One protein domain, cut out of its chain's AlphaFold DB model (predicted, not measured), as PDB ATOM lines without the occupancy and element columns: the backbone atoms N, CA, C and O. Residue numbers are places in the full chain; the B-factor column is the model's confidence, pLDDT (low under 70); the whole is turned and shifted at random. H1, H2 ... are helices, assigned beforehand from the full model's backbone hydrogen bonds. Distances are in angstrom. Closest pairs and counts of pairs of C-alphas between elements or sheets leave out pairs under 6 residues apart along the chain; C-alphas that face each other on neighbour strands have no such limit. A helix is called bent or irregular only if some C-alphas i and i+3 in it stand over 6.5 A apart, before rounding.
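AT A GLANCE: This is residues 2 to 87 and 97 to 127 of the 234 residues of the protein "DUF1281_C domain-containing protein" of Salmonella enterica subsp. enterica serovar Rubislaw str. A4-653 (UniProt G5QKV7). Two pairs of helices, the hairpin H1 and H2 and the crossed pair H3 and H4, stand on opposite sides of a loosely filled middle, with the short helix H5 beside that middle, touching H1 and near H3. H6 folds back from H5 at one end of the longest axis, and residues 81 to 87 stick out as a tail before a cut. The 117 printed residues hold six named helices, H1 to H6 in chain order, and no named strand: the class is all helix, and the packing is mostly crossed, with no touching pair at a shallow tilt. The whole is compact, with a radius of gyration of the C-alphas of 14.8 A, and rounded, spanning 42 by 32 by 32 A.

HOW THE PARTS SIT: H1, residues 2 to 12, and H2, residues 19 to 32, form a helical hairpin. They touch, closest at the C-alphas of Ala 3 and Cys 28, 4.8 A apart, and run opposite ways at a steep tilt of 41 degrees. H3, residues 44 to 61, is apart from both. H3 only just touches H4, residues 70 to 79, with 3 pairs of C-alphas within 8 A. H3 touches H4 with residues 50 to 54 alone; the closest C-alphas are those of Arg 51 and Val 70, 6.5 A apart, and the lines of the two helices are about perpendicular, at 86 degrees. H5, residues 100 to 105, touches H1, with the C-alphas of Phe 11 and Asp 101 closest at 5.6 A; their lines are about perpendicular, at 75 degrees. H3 and H5 are near each other, with 8 pairs of C-alphas within 10 A. H5 forms a helical hairpin with H6, residues 118 to 126; they touch, closest at the C-alphas of Ile 102 and Ser 118, 5.5 A apart, and run opposite ways at a steep tilt of 45 degrees. In H1, H2, H4, H5 and H6 every O i to N i+4 pair is within hydrogen-bond range; in H3 12 of 14 are.

IN THESE COORDINATES: H1 begins at C-alpha 2, (99.501, 125.032, 110.028), and is 15.2 A long from first to last C-alpha. H2 is 20.0 A long. H3, 21.7 A long, begins at C-alpha 44, (106.102, 117.787, 132.547); it is irregular, with C-alphas 56 and 59 8.1 A apart, and has a kink of 59 degrees near residue 55. H4 is 14.5 A long, H5 8.6 A and H6 11.0 A. H6 ends at C-alpha 126, (93.523, 91.613, 103.124).

THE WHOLE: The two C-alphas farthest apart are those of Ser 43 and Gly 127, at 43.4 A. Residues 88 to 96 are not printed, and C-alphas 87 and 97 are 14.7 A apart across this cut. The links from H2 to H3 and from H5 to H6 are long. The mean pLDDT of the printed part is 92.8; residues 81 to 85 are under 70.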
ATOM      1  N   GLN A   2     100.002 125.510 111.332       92.06
ATOM      2  CA  GLN A   2      99.501 125.032 110.028       92.06
ATOM      3  C   GLN A   2      99.758 123.532 109.780       92.06
ATOM      4  O   GLN A   2      98.813 122.801 109.534       92.06
ATOM      5  N   ALA A   3     100.995 123.056 109.978       95.06
ATOM      6  CA  ALA A   3     101.341 121.640 109.791       95.06
ATOM      7  C   ALA A   3     100.495 120.672 110.644       95.06
ATOM      8  O   ALA A   3     100.132 119.593 110.190       95.06
ATOM      9  N   TYR A   4     100.141 121.074 111.871       95.44
ATOM     10  CA  TYR A   4      99.250 120.288 112.726       95.44
ATOM     11  C   TYR A   4      97.811 120.298 112.202       95.44
ATOM     12  O   TYR A   4      97.165 119.259 112.189       95.44
ATOM     13  N   SER A   5      97.309 121.452 111.750       97.12
ATOM     14  CA  SER A   5      95.971 121.553 111.156       97.12
ATOM     15  C   SER A   5      95.838 120.716 109.883       97.12
ATOM     16  O   SER A   5      94.818 120.054 109.711       97.12
ATOM     17  N   ASP A   6      96.868 120.702 109.038       97.19
ATOM     18  CA  ASP A   6      96.892 119.908 107.806       97.19
ATOM     19  C   ASP A   6      96.930 118.405 108.120       97.19
ATOM     20  O   ASP A   6      96.100 117.648 107.614       97.19
ATOM     21  N   TRP A   7      97.816 117.980 109.031       97.88
ATOM     22  CA  TRP A   7      97.858 116.595 109.511       97.88
ATOM     23  C   TRP A   7      96.520 116.166 110.125       97.88
ATOM     24  O   TRP A   7      95.998 115.102 109.795       97.88
ATOM     25  N   LEU A   8      95.927 117.011 110.976       97.94
ATOM     26  CA  LEU A   8      94.657 116.719 111.637       97.94
ATOM     27  C   LEU A   8      93.514 116.583 110.625       97.94
ATOM     28  O   LEU A   8      92.668 115.709 110.784       97.94
ATOM     29  N   ALA A   9      93.492 117.402 109.570       98.12
ATOM     30  CA  ALA A   9      92.498 117.282 108.509       98.12
ATOM     31  C   ALA A   9      92.614 115.939 107.767       98.12
ATOM     32  O   ALA A   9      91.599 115.281 107.540       98.12
ATOM     33  N   MET A  10      93.838 115.502 107.446       98.38
ATOM     34  CA  MET A  10      94.081 114.188 106.832       98.38
ATOM     35  C   MET A  10      93.682 113.040 107.762       98.38
ATOM     36  O   MET A  10      93.042 112.083 107.329       98.38
ATOM     37  N   PHE A  11      94.021 113.156 109.046       98.25
ATOM     38  CA  PHE A  11      93.659 112.192 110.077       98.25
ATOM     39  C   PHE A  11      92.139 112.065 110.228       98.25
ATOM     40  O   PHE A  11      91.607 110.962 110.176       98.25
ATOM     41  N   MET A  12      91.415 113.184 110.327       97.25
ATOM     42  CA  MET A  12      89.952 113.184 110.445       97.25
ATOM     43  C   MET A  12      89.244 112.678 109.183       97.25
ATOM     44  O   MET A  12      88.163 112.103 109.283       97.25
ATOM     45  N   ALA A  13      89.833 112.888 108.005       97.50
ATOM     46  CA  ALA A  13      89.339 112.313 106.757       97.50
ATOM     47  C   ALA A  13      89.652 110.810 106.630       97.50
ATOM     48  O   ALA A  13      89.152 110.161 105.713       97.50
ATOM     49  N   GLY A  14      90.489 110.265 107.524       97.50
ATOM     50  CA  GLY A  14      91.027 108.912 107.448       97.50
ATOM     51  C   GLY A  14      91.707 108.653 106.112       97.50
ATOM     52  O   GLY A  14      91.348 107.707 105.405       97.50
ATOM     53  N   ALA A  15      92.630 109.554 105.762       98.25
ATOM     54  CA  ALA A  15      93.380 109.519 104.519       98.25
ATOM     55  C   ALA A  15      94.020 108.142 104.288       98.25
ATOM     56  O   ALA A  15      94.613 107.555 105.196       98.25
ATOM     57  N   VAL A  16      93.904 107.657 103.055       98.06
ATOM     58  CA  VAL A  16      94.571 106.440 102.584       98.06
ATOM     59  C   VAL A  16      96.078 106.691 102.551       98.06
ATOM     60  O   VAL A  16      96.511 107.746 102.089       98.06
ATOM     61  N   LEU A  17      96.877 105.746 103.035       97.12
ATOM     62  CA  LEU A  17      98.339 105.829 103.104       97.12
ATOM     63  C   LEU A  17      98.998 105.459 101.767       97.12
ATOM     64  O   LEU A  17      99.910 104.642 101.701       97.12
ATOM     65  N   ASP A  18      98.521 106.071 100.686       95.75
ATOM     66  CA  ASP A  18      99.184 106.014  99.387       95.75
ATOM     67  C   ASP A  18     100.456 106.884  99.358       95.75
ATOM     68  O   ASP A  18     100.747 107.658 100.275       95.75
ATOM     69  N   VAL A  19     101.223 106.782  98.270       93.88
ATOM     70  CA  VAL A  19     102.486 107.519  98.092       93.88
ATOM     71  C   VAL A  19     102.297 109.034  98.234       93.88
ATOM     72  O   VAL A  19     103.152 109.717  98.798       93.88
ATOM     73  N   GLU A  20     101.198 109.594  97.727       96.56
ATOM     74  CA  GLU A  20     100.967 111.039  97.760       96.56
ATOM     75  C   GLU A  20     100.682 111.521  99.189       96.56
ATOM     76  O   GLU A  20     101.282 112.494  99.660       96.56
ATOM     77  N   ASN A  21      99.789 110.837  99.896       97.62
ATOM     78  CA  ASN A  21      99.417 111.187 101.257       97.62
ATOM     79  C   ASN A  21     100.557 110.916 102.240       97.62
ATOM     80  O   ASN A  21     100.794 111.751 103.111       97.62
ATOM     81  N   CYS A  22     101.329 109.840 102.066       95.69
ATOM     82  CA  CYS A  22     102.538 109.592 102.854       95.69
ATOM     83  C   CYS A  22     103.556 110.736 102.709       95.69
ATOM     84  O   CYS A  22     104.066 111.232 103.717       95.69
ATOM     85  N   HIS A  23     103.777 111.253 101.494       95.88
ATOM     86  CA  HIS A  23     104.627 112.434 101.302       95.88
ATOM     87  C   HIS A  23     104.077 113.683 102.004       95.88
ATOM     88  O   HIS A  23     104.841 114.414 102.639       95.88
ATOM     89  N   LYS A  24     102.764 113.936 101.936       97.00
ATOM     90  CA  LYS A  24     102.135 115.071 102.640       97.00
ATOM     91  C   LYS A  24     102.261 114.947 104.160       97.00
ATOM     92  O   LYS A  24     102.579 115.930 104.830       97.00
ATOM     93  N   LEU A  25     102.050 113.751 104.710       95.81
ATOM     94  CA  LEU A  25     102.196 113.480 106.142       95.81
ATOM     95  C   LEU A  25     103.637 113.690 106.600       95.81
ATOM     96  O   LEU A  25     103.868 114.342 107.619       95.81
ATOM     97  N   HIS A  26     104.605 113.222 105.814       93.38
ATOM     98  CA  HIS A  26     106.018 113.446 106.086       93.38
ATOM     99  C   HIS A  26     106.381 114.941 106.068       93.38
ATOM    100  O   HIS A  26     107.045 115.428 106.982       93.38
ATOM    101  N   GLN A  27     105.868 115.714 105.105       94.75
ATOM    102  CA  GLN A  27     106.039 117.174 105.094       94.75
ATOM    103  C   GLN A  27     105.417 117.839 106.330       94.75
ATOM    104  O   GLN A  27     106.015 118.751 106.905       94.75
ATOM    105  N   CYS A  28     104.240 117.388 106.778       95.69
ATOM    106  CA  CYS A  28     103.635 117.877 108.019       95.69
ATOM    107  C   CYS A  28     104.535 117.585 109.227       95.69
ATOM    108  O   CYS A  28     104.740 118.466 110.062       95.69
ATOM    109  N   TRP A  29     105.118 116.386 109.297       92.88
ATOM    110  CA  TRP A  29     106.058 116.005 110.350       92.88
ATOM    111  C   TRP A  29     107.301 116.907 110.353       92.88
ATOM    112  O   TRP A  29     107.590 117.526 111.380       92.88
ATOM    113  N   GLN A  30     107.959 117.099 109.203       91.94
ATOM    114  CA  GLN A  30     109.121 117.991 109.066       91.94
ATOM    115  C   GLN A  30     108.791 119.439 109.477       91.94
ATOM    116  O   GLN A  30     109.503 120.048 110.278       91.94
ATOM    117  N   ASN A  31     107.667 119.977 108.992       94.94
ATOM    118  CA  ASN A  31     107.237 121.356 109.253       94.94
ATOM    119  C   ASN A  31     106.704 121.581 110.678       94.94
ATOM    120  O   ASN A  31     106.551 122.725 111.113       94.94
ATOM    121  N   SER A  32     106.376 120.512 111.407       93.00
ATOM    122  CA  SER A  32     105.961 120.594 112.810       93.00
ATOM    123  C   SER A  32     107.140 120.771 113.771       93.00
ATOM    124  O   SER A  32     106.928 121.194 114.906       93.00
ATOM    125  N   HIS A  33     108.364 120.456 113.324       90.62
ATOM    126  CA  HIS A  33     109.582 120.399 114.137       90.62
ATOM    127  C   HIS A  33     109.534 119.400 115.311       90.62
ATOM    128  O   HIS A  33     110.400 119.446 116.186       90.62
ATOM    129  N   ILE A  34     108.575 118.461 115.328       89.62
ATOM    130  CA  ILE A  34     108.472 117.437 116.382       89.62
ATOM    131  C   ILE A  34     109.665 116.467 116.383       89.62
ATOM    132  O   ILE A  34     110.001 115.901 117.418       89.62
ATOM    133  N   CYS A  35     110.386 116.355 115.264       88.44
ATOM    134  CA  CYS A  35     111.663 115.640 115.168       88.44
ATOM    135  C   CYS A  35     112.752 116.175 116.122       88.44
ATOM    136  O   CYS A  35     113.717 115.480 116.434       88.44
ATOM    137  N   HIS A  36     112.613 117.410 116.614       90.50
ATOM    138  CA  HIS A  36     113.531 118.009 117.585       90.50
ATOM    139  C   HIS A  36     113.000 117.979 119.021       90.50
ATOM    140  O   HIS A  36     113.736 118.324 119.946       90.50
ATOM    141  N   ALA A  37     111.748 117.564 119.226       93.69
ATOM    142  CA  ALA A  37     111.075 117.569 120.518       93.69
ATOM    143  C   ALA A  37     111.456 116.337 121.352       93.69
ATOM    144  O   ALA A  37     110.596 115.554 121.738       93.69
ATOM    145  N   ARG A  38     112.755 116.150 121.617       95.50
ATOM    146  CA  ARG A  38     113.267 115.024 122.414       95.50
ATOM    147  C   ARG A  38     112.623 114.985 123.790       95.50
ATOM    148  O   ARG A  38     112.315 116.038 124.349       95.50
ATOM    149  N   TRP A  39     112.515 113.799 124.375       97.50
ATOM    150  CA  TRP A  39     111.834 113.562 125.645       97.50
ATOM    151  C   TRP A  39     112.254 114.551 126.739       97.50
ATOM    152  O   TRP A  39     111.420 115.211 127.356       97.50
ATOM    153  N   ALA A  40     113.566 114.737 126.910       97.12
ATOM    154  CA  ALA A  40     114.146 115.631 127.913       97.12
ATOM    155  C   ALA A  40     113.836 117.128 127.700       97.12
ATOM    156  O   ALA A  40     114.043 117.929 128.608       97.12
ATOM    157  N   THR A  41     113.378 117.516 126.507       96.62
ATOM    158  CA  THR A  41     113.017 118.903 126.166       96.62
ATOM    159  C   THR A  41     111.535 119.203 126.379       96.62
ATOM    160  O   THR A  41     111.157 120.373 126.426       96.62
ATOM    161  N   LEU A  42     110.707 118.165 126.528       97.06
ATOM    162  CA  LEU A  42     109.278 118.299 126.778       97.06
ATOM    163  C   LEU A  42     109.012 118.789 128.201       97.06
ATOM    164  O   LEU A  42     109.718 118.434 129.148       97.06
ATOM    165  N   SER A  43     107.948 119.567 128.364       97.50
ATOM    166  CA  SER A  43     107.447 119.960 129.677       97.50
ATOM    167  C   SER A  43     106.797 118.779 130.409       97.50
ATOM    168  O   SER A  43     106.312 117.830 129.794       97.50
ATOM    169  N   GLU A  44     106.732 118.846 131.742       97.94
ATOM    170  CA  GLU A  44     106.102 117.787 132.547       97.94
ATOM    171  C   GLU A  44     104.645 117.483 132.128       97.94
ATOM    172  O   GLU A  44     104.306 116.305 132.010       97.94
ATOM    173  N   PRO A  45     103.779 118.481 131.829       98.31
ATOM    174  CA  PRO A  45     102.431 118.197 131.336       98.31
ATOM    175  C   PRO A  45     102.411 117.429 130.007       98.31
ATOM    176  O   PRO A  45     101.590 116.529 129.838       98.31
ATOM    177  N   GLU A  46     103.312 117.747 129.074       96.94
ATOM    178  CA  GLU A  46     103.415 117.040 127.789       96.94
ATOM    179  C   GLU A  46     103.868 115.594 128.003       96.94
ATOM    180  O   GLU A  46     103.232 114.662 127.505       96.94
ATOM    181  N   GLN A  47     104.906 115.390 128.822       98.31
ATOM    182  CA  GLN A  47     105.383 114.054 129.182       98.31
ATOM    183  C   GLN A  47     104.289 113.224 129.863       98.31
ATOM    184  O   GLN A  47     104.170 112.027 129.606       98.31
ATOM    185  N   GLN A  48     103.464 113.839 130.716       98.25
ATOM    186  CA  GLN A  48     102.361 113.154 131.384       98.25
ATOM    187  C   GLN A  48     101.304 112.652 130.391       98.25
ATOM    188  O   GLN A  48     100.874 111.503 130.504       98.25
ATOM    189  N   VAL A  49     100.911 113.475 129.416       98.00
ATOM    190  CA  VAL A  49      99.946 113.073 128.377       98.00
ATOM    191  C   VAL A  49     100.508 111.928 127.535       98.00
ATOM    192  O   VAL A  49      99.828 110.921 127.335       98.00
ATOM    193  N   ILE A  50     101.767 112.033 127.099       97.56
ATOM    194  CA  ILE A  50     102.416 110.993 126.290       97.56
ATOM    195  C   ILE A  50     102.540 109.684 127.076       97.56
ATOM    196  O   ILE A  50     102.212 108.626 126.545       97.56
ATOM    197  N   ARG A  51     102.933 109.734 128.359       97.56
ATOM    198  CA  ARG A  51     102.985 108.551 129.239       97.56
ATOM    199  C   ARG A  51     101.643 107.842 129.325       97.56
ATOM    200  O   ARG A  51     101.609 106.621 129.239       97.56
ATOM    201  N   GLN A  52     100.554 108.588 129.509       97.31
ATOM    202  CA  GLN A  52      99.216 108.006 129.624       97.31
ATOM    203  C   GLN A  52      98.793 107.308 128.328       97.31
ATOM    204  O   GLN A  52      98.339 106.166 128.375       97.31
ATOM    205  N   LEU A  53      98.998 107.959 127.179       96.62
ATOM    206  CA  LEU A  53      98.684 107.376 125.873       96.62
ATOM    207  C   LEU A  53      99.545 106.144 125.584       96.62
ATOM    208  O   LEU A  53      99.022 105.094 125.213       96.62
ATOM    209  N   TYR A  54     100.855 106.239 125.814       96.12
ATOM    210  CA  TYR A  54     101.765 105.120 125.598       96.12
ATOM    211  C   TYR A  54     101.459 103.955 126.540       96.12
ATOM    212  O   TYR A  54     101.452 102.818 126.102       96.12
ATOM    213  N   GLN A  55     101.107 104.197 127.805       93.94
ATOM    214  CA  GLN A  55     100.706 103.120 128.714       93.94
ATOM    215  C   GLN A  55      99.486 102.339 128.197       93.94
ATOM    216  O   GLN A  55      99.404 101.131 128.408       93.94
ATOM    217  N   GLN A  56      98.550 103.011 127.525       93.94
ATOM    218  CA  GLN A  56      97.391 102.363 126.915       93.94
ATOM    219  C   GLN A  56      97.746 101.616 125.617       93.94
ATOM    220  O   GLN A  56      97.100 100.618 125.308       93.94
ATOM    221  N   LYS A  57      98.731 102.103 124.851       94.62
ATOM    222  CA  LYS A  57      98.981 101.698 123.453       94.62
ATOM    223  C   LYS A  57     100.366 101.108 123.184       94.62
ATOM    224  O   LYS A  57     100.691 100.833 122.036       94.62
ATOM    225  N   SER A  58     101.190 100.890 124.202       93.19
ATOM    226  CA  SER A  58     102.596 100.485 124.050       93.19
ATOM    227  C   SER A  58     102.773  99.157 123.316       93.19
ATOM    228  O   SER A  58     103.741  99.000 122.581       93.19
ATOM    229  N   PHE A  59     101.828  98.229 123.468       90.94
ATOM    230  CA  PHE A  59     101.818  96.949 122.751       90.94
ATOM    231  C   PHE A  59     101.429  97.069 121.273       90.94
ATOM    232  O   PHE A  59     101.692  96.151 120.501       90.94
ATOM    233  N   ASP A  60     100.794  98.177 120.892       92.81
ATOM    234  CA  ASP A  60     100.374  98.449 119.522       92.81
ATOM    235  C   ASP A  60     101.372  99.340 118.768       92.81
ATOM    236  O   ASP A  60     101.629  99.120 117.592       92.81
ATOM    237  N   TRP A  61     101.903 100.378 119.426       92.38
ATOM    238  CA  TRP A  61     102.823 101.354 118.819       92.38
ATOM    239  C   TRP A  61     104.306 101.026 119.027       92.38
ATOM    240  O   TRP A  61     105.169 101.690 118.452       92.38
ATOM    241  N   GLY A  62     104.610 100.072 119.905       82.25
ATOM    242  CA  GLY A  62     105.952  99.568 120.168       82.25
ATOM    243  C   GLY A  62     106.055  98.076 119.857       82.25
ATOM    244  O   GLY A  62     105.161  97.486 119.258       82.25
ATOM    245  N   ASP A  63     107.145  97.449 120.296       76.81
ATOM    246  CA  ASP A  63     107.285  95.993 120.241       76.81
ATOM    247  C   ASP A  63     106.209  95.337 121.128       76.81
ATOM    248  O   ASP A  63     106.202  95.514 122.350       76.81
ATOM    249  N   SER A  64     105.307  94.571 120.508       76.50
ATOM    250  CA  SER A  64     104.165  93.924 121.168       76.50
ATOM    251  C   SER A  64     104.543  92.914 122.257       76.50
ATOM    252  O   SER A  64     103.684  92.510 123.038       76.50
ATOM    253  N   PHE A  65     105.804  92.497 122.352       79.06
ATOM    254  CA  PHE A  65     106.285  91.586 123.391       79.06
ATOM    255  C   PHE A  65     107.194  92.283 124.398       79.06
ATOM    256  O   PHE A  65     107.274  91.859 125.556       79.06
ATOM    257  N   ARG A  66     107.905  93.332 123.974       85.00
ATOM    258  CA  ARG A  66     108.876  94.055 124.804       85.00
ATOM    259  C   ARG A  66     108.834  95.563 124.542       85.00
ATOM    260  O   ARG A  66     109.812  96.109 124.026       85.00
ATOM    261  N   PRO A  67     107.759  96.265 124.946       87.94
ATOM    262  CA  PRO A  67     107.682  97.698 124.729       87.94
ATOM    263  C   PRO A  67     108.844  98.420 125.413       87.94
ATOM    264  O   PRO A  67     109.140  98.185 126.589       87.94
ATOM    265  N   ALA A  68     109.500  99.314 124.680       92.38
ATOM    266  CA  ALA A  68     110.580 100.124 125.223       92.38
ATOM    267  C   ALA A  68     110.054 101.085 126.311       92.38
ATOM    268  O   ALA A  68     108.863 101.419 126.323       92.38
ATOM    269  N   PRO A  69     110.922 101.585 127.210       95.19
ATOM    270  CA  PRO A  69     110.585 102.728 128.053       95.19
ATOM    271  C   PRO A  69     110.080 103.906 127.205       95.19
ATOM    272  O   PRO A  69     110.617 104.163 126.129       95.19
ATOM    273  N   VAL A  70     109.067 104.629 127.695       96.06
ATOM    274  CA  VAL A  70     108.372 105.698 126.942       96.06
ATOM    275  C   VAL A  70     109.316 106.757 126.372       96.06
ATOM    276  O   VAL A  70     109.118 107.208 125.255       96.06
ATOM    277  N   GLU A  71     110.359 107.124 127.114       96.25
ATOM    278  CA  GLU A  71     111.379 108.082 126.682       96.25
ATOM    279  C   GLU A  71     112.180 107.590 125.475       96.25
ATOM    280  O   GLU A  71     112.360 108.330 124.514       96.25
ATOM    281  N   ALA A  72     112.601 106.322 125.494       94.25
ATOM    282  CA  ALA A  72     113.357 105.712 124.410       94.25
ATOM    283  C   ALA A  72     112.481 105.500 123.169       94.25
ATOM    284  O   ALA A  72     112.939 105.732 122.055       94.25
ATOM    285  N   TRP A  73     111.221 105.096 123.363       93.38
ATOM    286  CA  TRP A  73     110.237 105.006 122.281       93.38
ATOM    287  C   TRP A  73     109.938 106.378 121.667       93.38
ATOM    288  O   TRP A  73     109.920 106.521 120.454       93.38
ATOM    289  N   TRP A  74     109.738 107.412 122.485       94.75
ATOM    290  CA  TRP A  74     109.474 108.755 121.976       94.75
ATOM    291  C   TRP A  74     110.664 109.305 121.187       94.75
ATOM    292  O   TRP A  74     110.499 109.808 120.076       94.75
ATOM    293  N   ASP A  75     111.874 109.182 121.738       93.62
ATOM    294  CA  ASP A  75     113.074 109.673 121.070       93.62
ATOM    295  C   ASP A  75     113.351 108.921 119.761       93.62
ATOM    296  O   ASP A  75     113.820 109.556 118.816       93.62
ATOM    297  N   SER A  76     112.997 107.632 119.651       89.94
ATOM    298  CA  SER A  76     113.134 106.900 118.386       89.94
ATOM    299  C   SER A  76     112.173 107.405 117.302       89.94
ATOM    300  O   SER A  76     112.551 107.457 116.133       89.94
ATOM    301  N   LEU A  77     110.968 107.870 117.660       89.50
ATOM    302  CA  LEU A  77     110.052 108.518 116.708       89.50
ATOM    303  C   LEU A  77     110.605 109.853 116.184       89.50
ATOM    304  O   LEU A  77     110.315 110.251 115.054       89.50
ATOM    305  N   CYS A  78     111.409 110.555 116.987       90.50
ATOM    306  CA  CYS A  78     112.092 111.776 116.561       90.50
ATOM    307  C   CYS A  78     113.239 111.503 115.572       90.50
ATOM    308  O   CYS A  78     113.591 112.399 114.804       90.50
ATOM    309  N   ASP A  79     113.817 110.298 115.583       85.62
ATOM    310  CA  ASP A  79     114.949 109.929 114.724       85.62
ATOM    311  C   ASP A  79     114.562 109.712 113.259       85.62
ATOM    312  O   ASP A  79     115.447 109.778 112.399       85.62
ATOM    313  N   GLY A  80     113.264 109.509 112.986       70.25
ATOM    314  CA  GLY A  80     112.629 109.489 111.665       70.25
ATOM    315  C   GLY A  80     113.333 108.604 110.633       70.25
ATOM    316  O   GLY A  80     112.987 107.445 110.452       70.25
ATOM    317  N   GLU A  81     114.312 109.191 109.944       60.75
ATOM    318  CA  GLU A  81     115.044 108.648 108.790       60.75
ATOM    319  C   GLU A  81     116.347 107.917 109.156       60.75
ATOM    320  O   GLU A  81     117.008 107.352 108.286       60.75
ATOM    321  N   SER A  82     116.756 107.932 110.428       60.19
ATOM    322  CA  SER A  82     118.066 107.392 110.831       60.19
ATOM    323  C   SER A  82     118.157 105.867 110.692       60.19
ATOM    324  O   SER A  82     119.258 105.321 110.618       60.19
ATOM    325  N   ILE A  83     117.009 105.181 110.644       59.19
ATOM    326  CA  ILE A  83     116.892 103.740 110.411       59.19
ATOM    327  C   ILE A  83     115.650 103.520 109.543       59.19
ATOM    328  O   ILE A  83     114.534 103.531 110.049       59.19
ATOM    329  N   ILE A  84     115.837 103.329 108.236       65.06
ATOM    330  CA  ILE A  84     114.772 102.813 107.369       65.06
ATOM    331  C   ILE A  84     114.755 101.296 107.594       65.06
ATOM    332  O   ILE A  84     115.738 100.641 107.227       65.06
ATOM    333  N   PRO A  85     113.722 100.723 108.241       68.31
ATOM    334  CA  PRO A  85     113.620  99.277 108.354       68.31
ATOM    335  C   PRO A  85     113.571  98.662 106.952       68.31
ATOM    336  O   PRO A  85     113.070  99.279 106.008       68.31
ATOM    337  N   ALA A  86     114.131  97.462 106.804       73.44
ATOM    338  CA  ALA A  86     113.967  96.713 105.567       73.44
ATOM    339  C   ALA A  86     112.468  96.527 105.296       73.44
ATOM    340  O   ALA A  86     111.698  96.328 106.235       73.44
ATOM    341  N   ALA A  87     112.063  96.621 104.029       77.38
ATOM    342  CA  ALA A  87     110.694  96.297 103.656       77.38
ATOM    343  C   ALA A  87     110.406  94.839 104.038       77.38
ATOM    344  O   ALA A  87     111.229  93.958 103.764       77.38
ATOM    345  N   PRO A  97      96.578 100.156  99.989       95.94
ATOM    346  CA  PRO A  97      97.006 100.941 101.136       95.94
ATOM    347  C   PRO A  97      95.960 101.009 102.252       95.94
ATOM    348  O   PRO A  97      94.767 101.200 102.018       95.94
ATOM    349  N   THR A  98      96.448 100.931 103.488       96.75
ATOM    350  CA  THR A  98      95.670 101.145 104.719       96.75
ATOM    351  C   THR A  98      95.317 102.630 104.925       96.75
ATOM    352  O   THR A  98      95.633 103.490 104.100       96.75
ATOM    353  N   ARG A  99      94.661 102.968 106.040       97.62
ATOM    354  CA  ARG A  99      94.247 104.337 106.391       97.62
ATOM    355  C   ARG A  99      94.943 104.852 107.646       97.62
ATOM    356  O   ARG A  99      95.133 104.123 108.615       97.62
ATOM    357  N   LEU A 100      95.250 106.147 107.652       98.25
ATOM    358  CA  LEU A 100      95.976 106.817 108.733       98.25
ATOM    359  C   LEU A 100      95.303 106.675 110.108       98.25
ATOM    360  O   LEU A 100      95.968 106.402 111.104       98.25
ATOM    361  N   ASP A 101      93.990 106.883 110.182       98.06
ATOM    362  CA  ASP A 101      93.227 106.794 111.430       98.06
ATOM    363  C   ASP A 101      93.217 105.370 111.999       98.06
ATOM    364  O   ASP A 101      93.313 105.193 113.213       98.06
ATOM    365  N   ILE A 102      93.164 104.366 111.122       98.06
ATOM    366  CA  ILE A 102      93.237 102.950 111.486       98.06
ATOM    367  C   ILE A 102      94.616 102.603 112.047       98.06
ATOM    368  O   ILE A 102      94.682 102.005 113.115       98.06
ATOM    369  N   GLU A 103      95.704 103.019 111.393       96.56
ATOM    370  CA  GLU A 103      97.069 102.737 111.872       96.56
ATOM    371  C   GLU A 103      97.382 103.432 113.204       96.56
ATOM    372  O   GLU A 103      98.038 102.859 114.072       96.56
ATOM    373  N   VAL A 104      96.848 104.636 113.436       96.69
ATOM    374  CA  VAL A 104      96.964 105.309 114.741       96.69
ATOM    375  C   VAL A 104      96.129 104.600 115.814       96.69
ATOM    376  O   VAL A 104      96.584 104.466 116.953       96.69
ATOM    377  N   ASN A 105      94.921 104.126 115.480       97.19
ATOM    378  CA  ASN A 105      94.098 103.320 116.392       97.19
ATOM    379  C   ASN A 105      94.733 101.946 116.673       97.19
ATOM    380  O   ASN A 105      94.579 101.405 117.771       97.19
ATOM    381  N   ALA A 106      95.497 101.444 115.702       95.69
ATOM    382  CA  ALA A 106      96.363 100.277 115.731       95.69
ATOM    383  C   ALA A 106      95.649  98.940 116.022       95.69
ATOM    384  O   ALA A 106      94.416  98.857 116.014       95.69
ATOM    385  N   PHE A 107      96.435  97.880 116.240       94.50
ATOM    386  CA  PHE A 107      95.989  96.482 116.186       94.50
ATOM    387  C   PHE A 107      94.823  96.161 117.113       94.50
ATOM    388  O   PHE A 107      93.823  95.611 116.661       94.50
ATOM    389  N   ASN A 108      94.909  96.552 118.383       94.31
ATOM    390  CA  ASN A 108      93.834  96.321 119.351       94.31
ATOM    391  C   ASN A 108      92.733  97.402 119.321       94.31
ATOM    392  O   ASN A 108      91.709  97.263 119.992       94.31
ATOM    393  N   GLY A 109      92.918  98.493 118.568       95.38
ATOM    394  CA  GLY A 109      91.978  99.613 118.522       95.38
ATOM    395  C   GLY A 109      91.797 100.319 119.873       95.38
ATOM    396  O   GLY A 109      92.738 100.480 120.659       95.38
ATOM    397  N   GLY A 110      90.568 100.770 120.141       94.25
ATOM    398  CA  GLY A 110      90.128 101.258 121.456       94.25
ATOM    399  C   GLY A 110      90.593 102.664 121.856       94.25
ATOM    400  O   GLY A 110      90.184 103.151 122.908       94.25
ATOM    401  N   LEU A 111      91.409 103.333 121.036       95.75
ATOM    402  CA  LEU A 111      91.812 104.723 121.264       95.75
ATOM    403  C   LEU A 111      90.805 105.708 120.654       95.75
ATOM    404  O   LEU A 111      90.479 106.726 121.261       95.75
ATOM    405  N   LEU A 112      90.315 105.400 119.452       96.50
ATOM    406  CA  LEU A 112      89.478 106.285 118.647       96.50
ATOM    407  C   LEU A 112      88.065 105.709 118.497       96.50
ATOM    408  O   LEU A 112      87.849 104.698 117.827       96.50
ATOM    409  N   THR A 113      87.080 106.370 119.104       96.19
ATOM    410  CA  THR A 113      85.673 105.956 119.026       96.19
ATOM    411  C   THR A 113      85.169 105.967 117.585       96.19
ATOM    412  O   THR A 113      85.231 106.990 116.909       96.19
ATOM    413  N   GLY A 114      84.604 104.843 117.140       96.12
ATOM    414  CA  GLY A 114      84.021 104.702 115.804       96.12
ATOM    415  C   GLY A 114      85.024 104.376 114.695       96.12
ATOM    416  O   GLY A 114      84.597 104.120 113.572       96.12
ATOM    417  N   ILE A 115      86.325 104.332 114.999       97.81
ATOM    418  CA  ILE A 115      87.357 103.861 114.071       97.81
ATOM    419  C   ILE A 115      87.604 102.370 114.345       97.81
ATOM    420  O   ILE A 115      87.740 101.992 115.514       97.81
ATOM    421  N   PRO A 116      87.640 101.503 113.315       96.94
ATOM    422  CA  PRO A 116      87.939 100.087 113.511       96.94
ATOM    423  C   PRO A 116      89.365  99.886 114.040       96.94
ATOM    424  O   PRO A 116      90.231 100.752 113.889       96.94
ATOM    425  N   SER A 117      89.606  98.738 114.670       97.44
ATOM    426  CA  SER A 117      90.968  98.279 114.942       97.44
ATOM    427  C   SER A 117      91.673  97.927 113.626       97.44
ATOM    428  O   SER A 117      91.003  97.610 112.635       97.44
ATOM    429  N   SER A 118      93.011  97.963 113.585       96.38
ATOM    430  CA  SER A 118      93.709  97.504 112.378       96.38
ATOM    431  C   SER A 118      93.536  96.000 112.170       96.38
ATOM    432  O   SER A 118      93.404  95.588 111.029       96.38
ATOM    433  N   TYR A 119      93.362  95.198 113.229       96.00
ATOM    434  CA  TYR A 119      92.968  93.789 113.108       96.00
ATOM    435  C   TYR A 119      91.670  93.608 112.304       96.00
ATOM    436  O   TYR A 119      91.652  92.899 111.298       96.00
ATOM    437  N   ASP A 120      90.591  94.291 112.703       96.88
ATOM    438  CA  ASP A 120      89.296  94.184 112.019       96.88
ATOM    439  C   ASP A 120      89.357  94.728 110.589       96.88
ATOM    440  O   ASP A 120      88.646  94.249 109.703       96.88
ATOM    441  N   HIS A 121      90.163  95.769 110.369       97.12
ATOM    442  CA  HIS A 121      90.386  96.313 109.038       97.12
ATOM    443  C   HIS A 121      91.157  95.330 108.162       97.12
ATOM    444  O   HIS A 121      90.753  95.101 107.028       97.12
ATOM    445  N   TYR A 122      92.219  94.724 108.687       97.00
ATOM    446  CA  TYR A 122      93.105  93.856 107.929       97.00
ATOM    447  C   TYR A 122      92.410  92.566 107.512       97.00
ATOM    448  O   TYR A 122      92.493  92.191 106.347       97.00
ATOM    449  N   LEU A 123      91.615  91.961 108.399       95.88
ATOM    450  CA  LEU A 123      90.792  90.809 108.028       95.88
ATOM    451  C   LEU A 123      89.816  91.123 106.890       95.88
ATOM    452  O   LEU A 123      89.594  90.288 106.022       95.88
ATOM    453  N   LYS A 124      89.237  92.329 106.876       96.06
ATOM    454  CA  LYS A 124      88.301  92.743 105.821       96.06
ATOM    455  C   LYS A 124      89.002  93.107 104.516       96.06
ATOM    456  O   LYS A 124      88.467  92.811 103.460       96.06
ATOM    457  N   GLN A 125      90.145  93.783 104.600       96.31
ATOM    458  CA  GLN A 125      90.853  94.356 103.454       96.31
ATOM    459  C   GLN A 125      91.794  93.350 102.786       96.31
ATOM    460  O   GLN A 125      91.925  93.344 101.567       96.31
ATOM    461  N   TYR A 126      92.470  92.521 103.583       96.88
ATOM    462  CA  TYR A 126      93.523  91.613 103.124       96.88
ATOM    463  C   TYR A 126      93.189  90.138 103.341       96.88
ATOM    464  O   TYR A 126      93.971  89.286 102.933       96.88
ATOM    465  N   GLY A 127      92.078  89.814 104.007       94.88
ATOM    466  CA  GLY A 127      91.682  88.434 104.310       94.88
ATOM    467  C   GLY A 127      92.476  87.767 105.438       94.88
ATOM    468  O   GLY A 127      92.062  86.718 105.920       94.88
TER     469      GLY A 127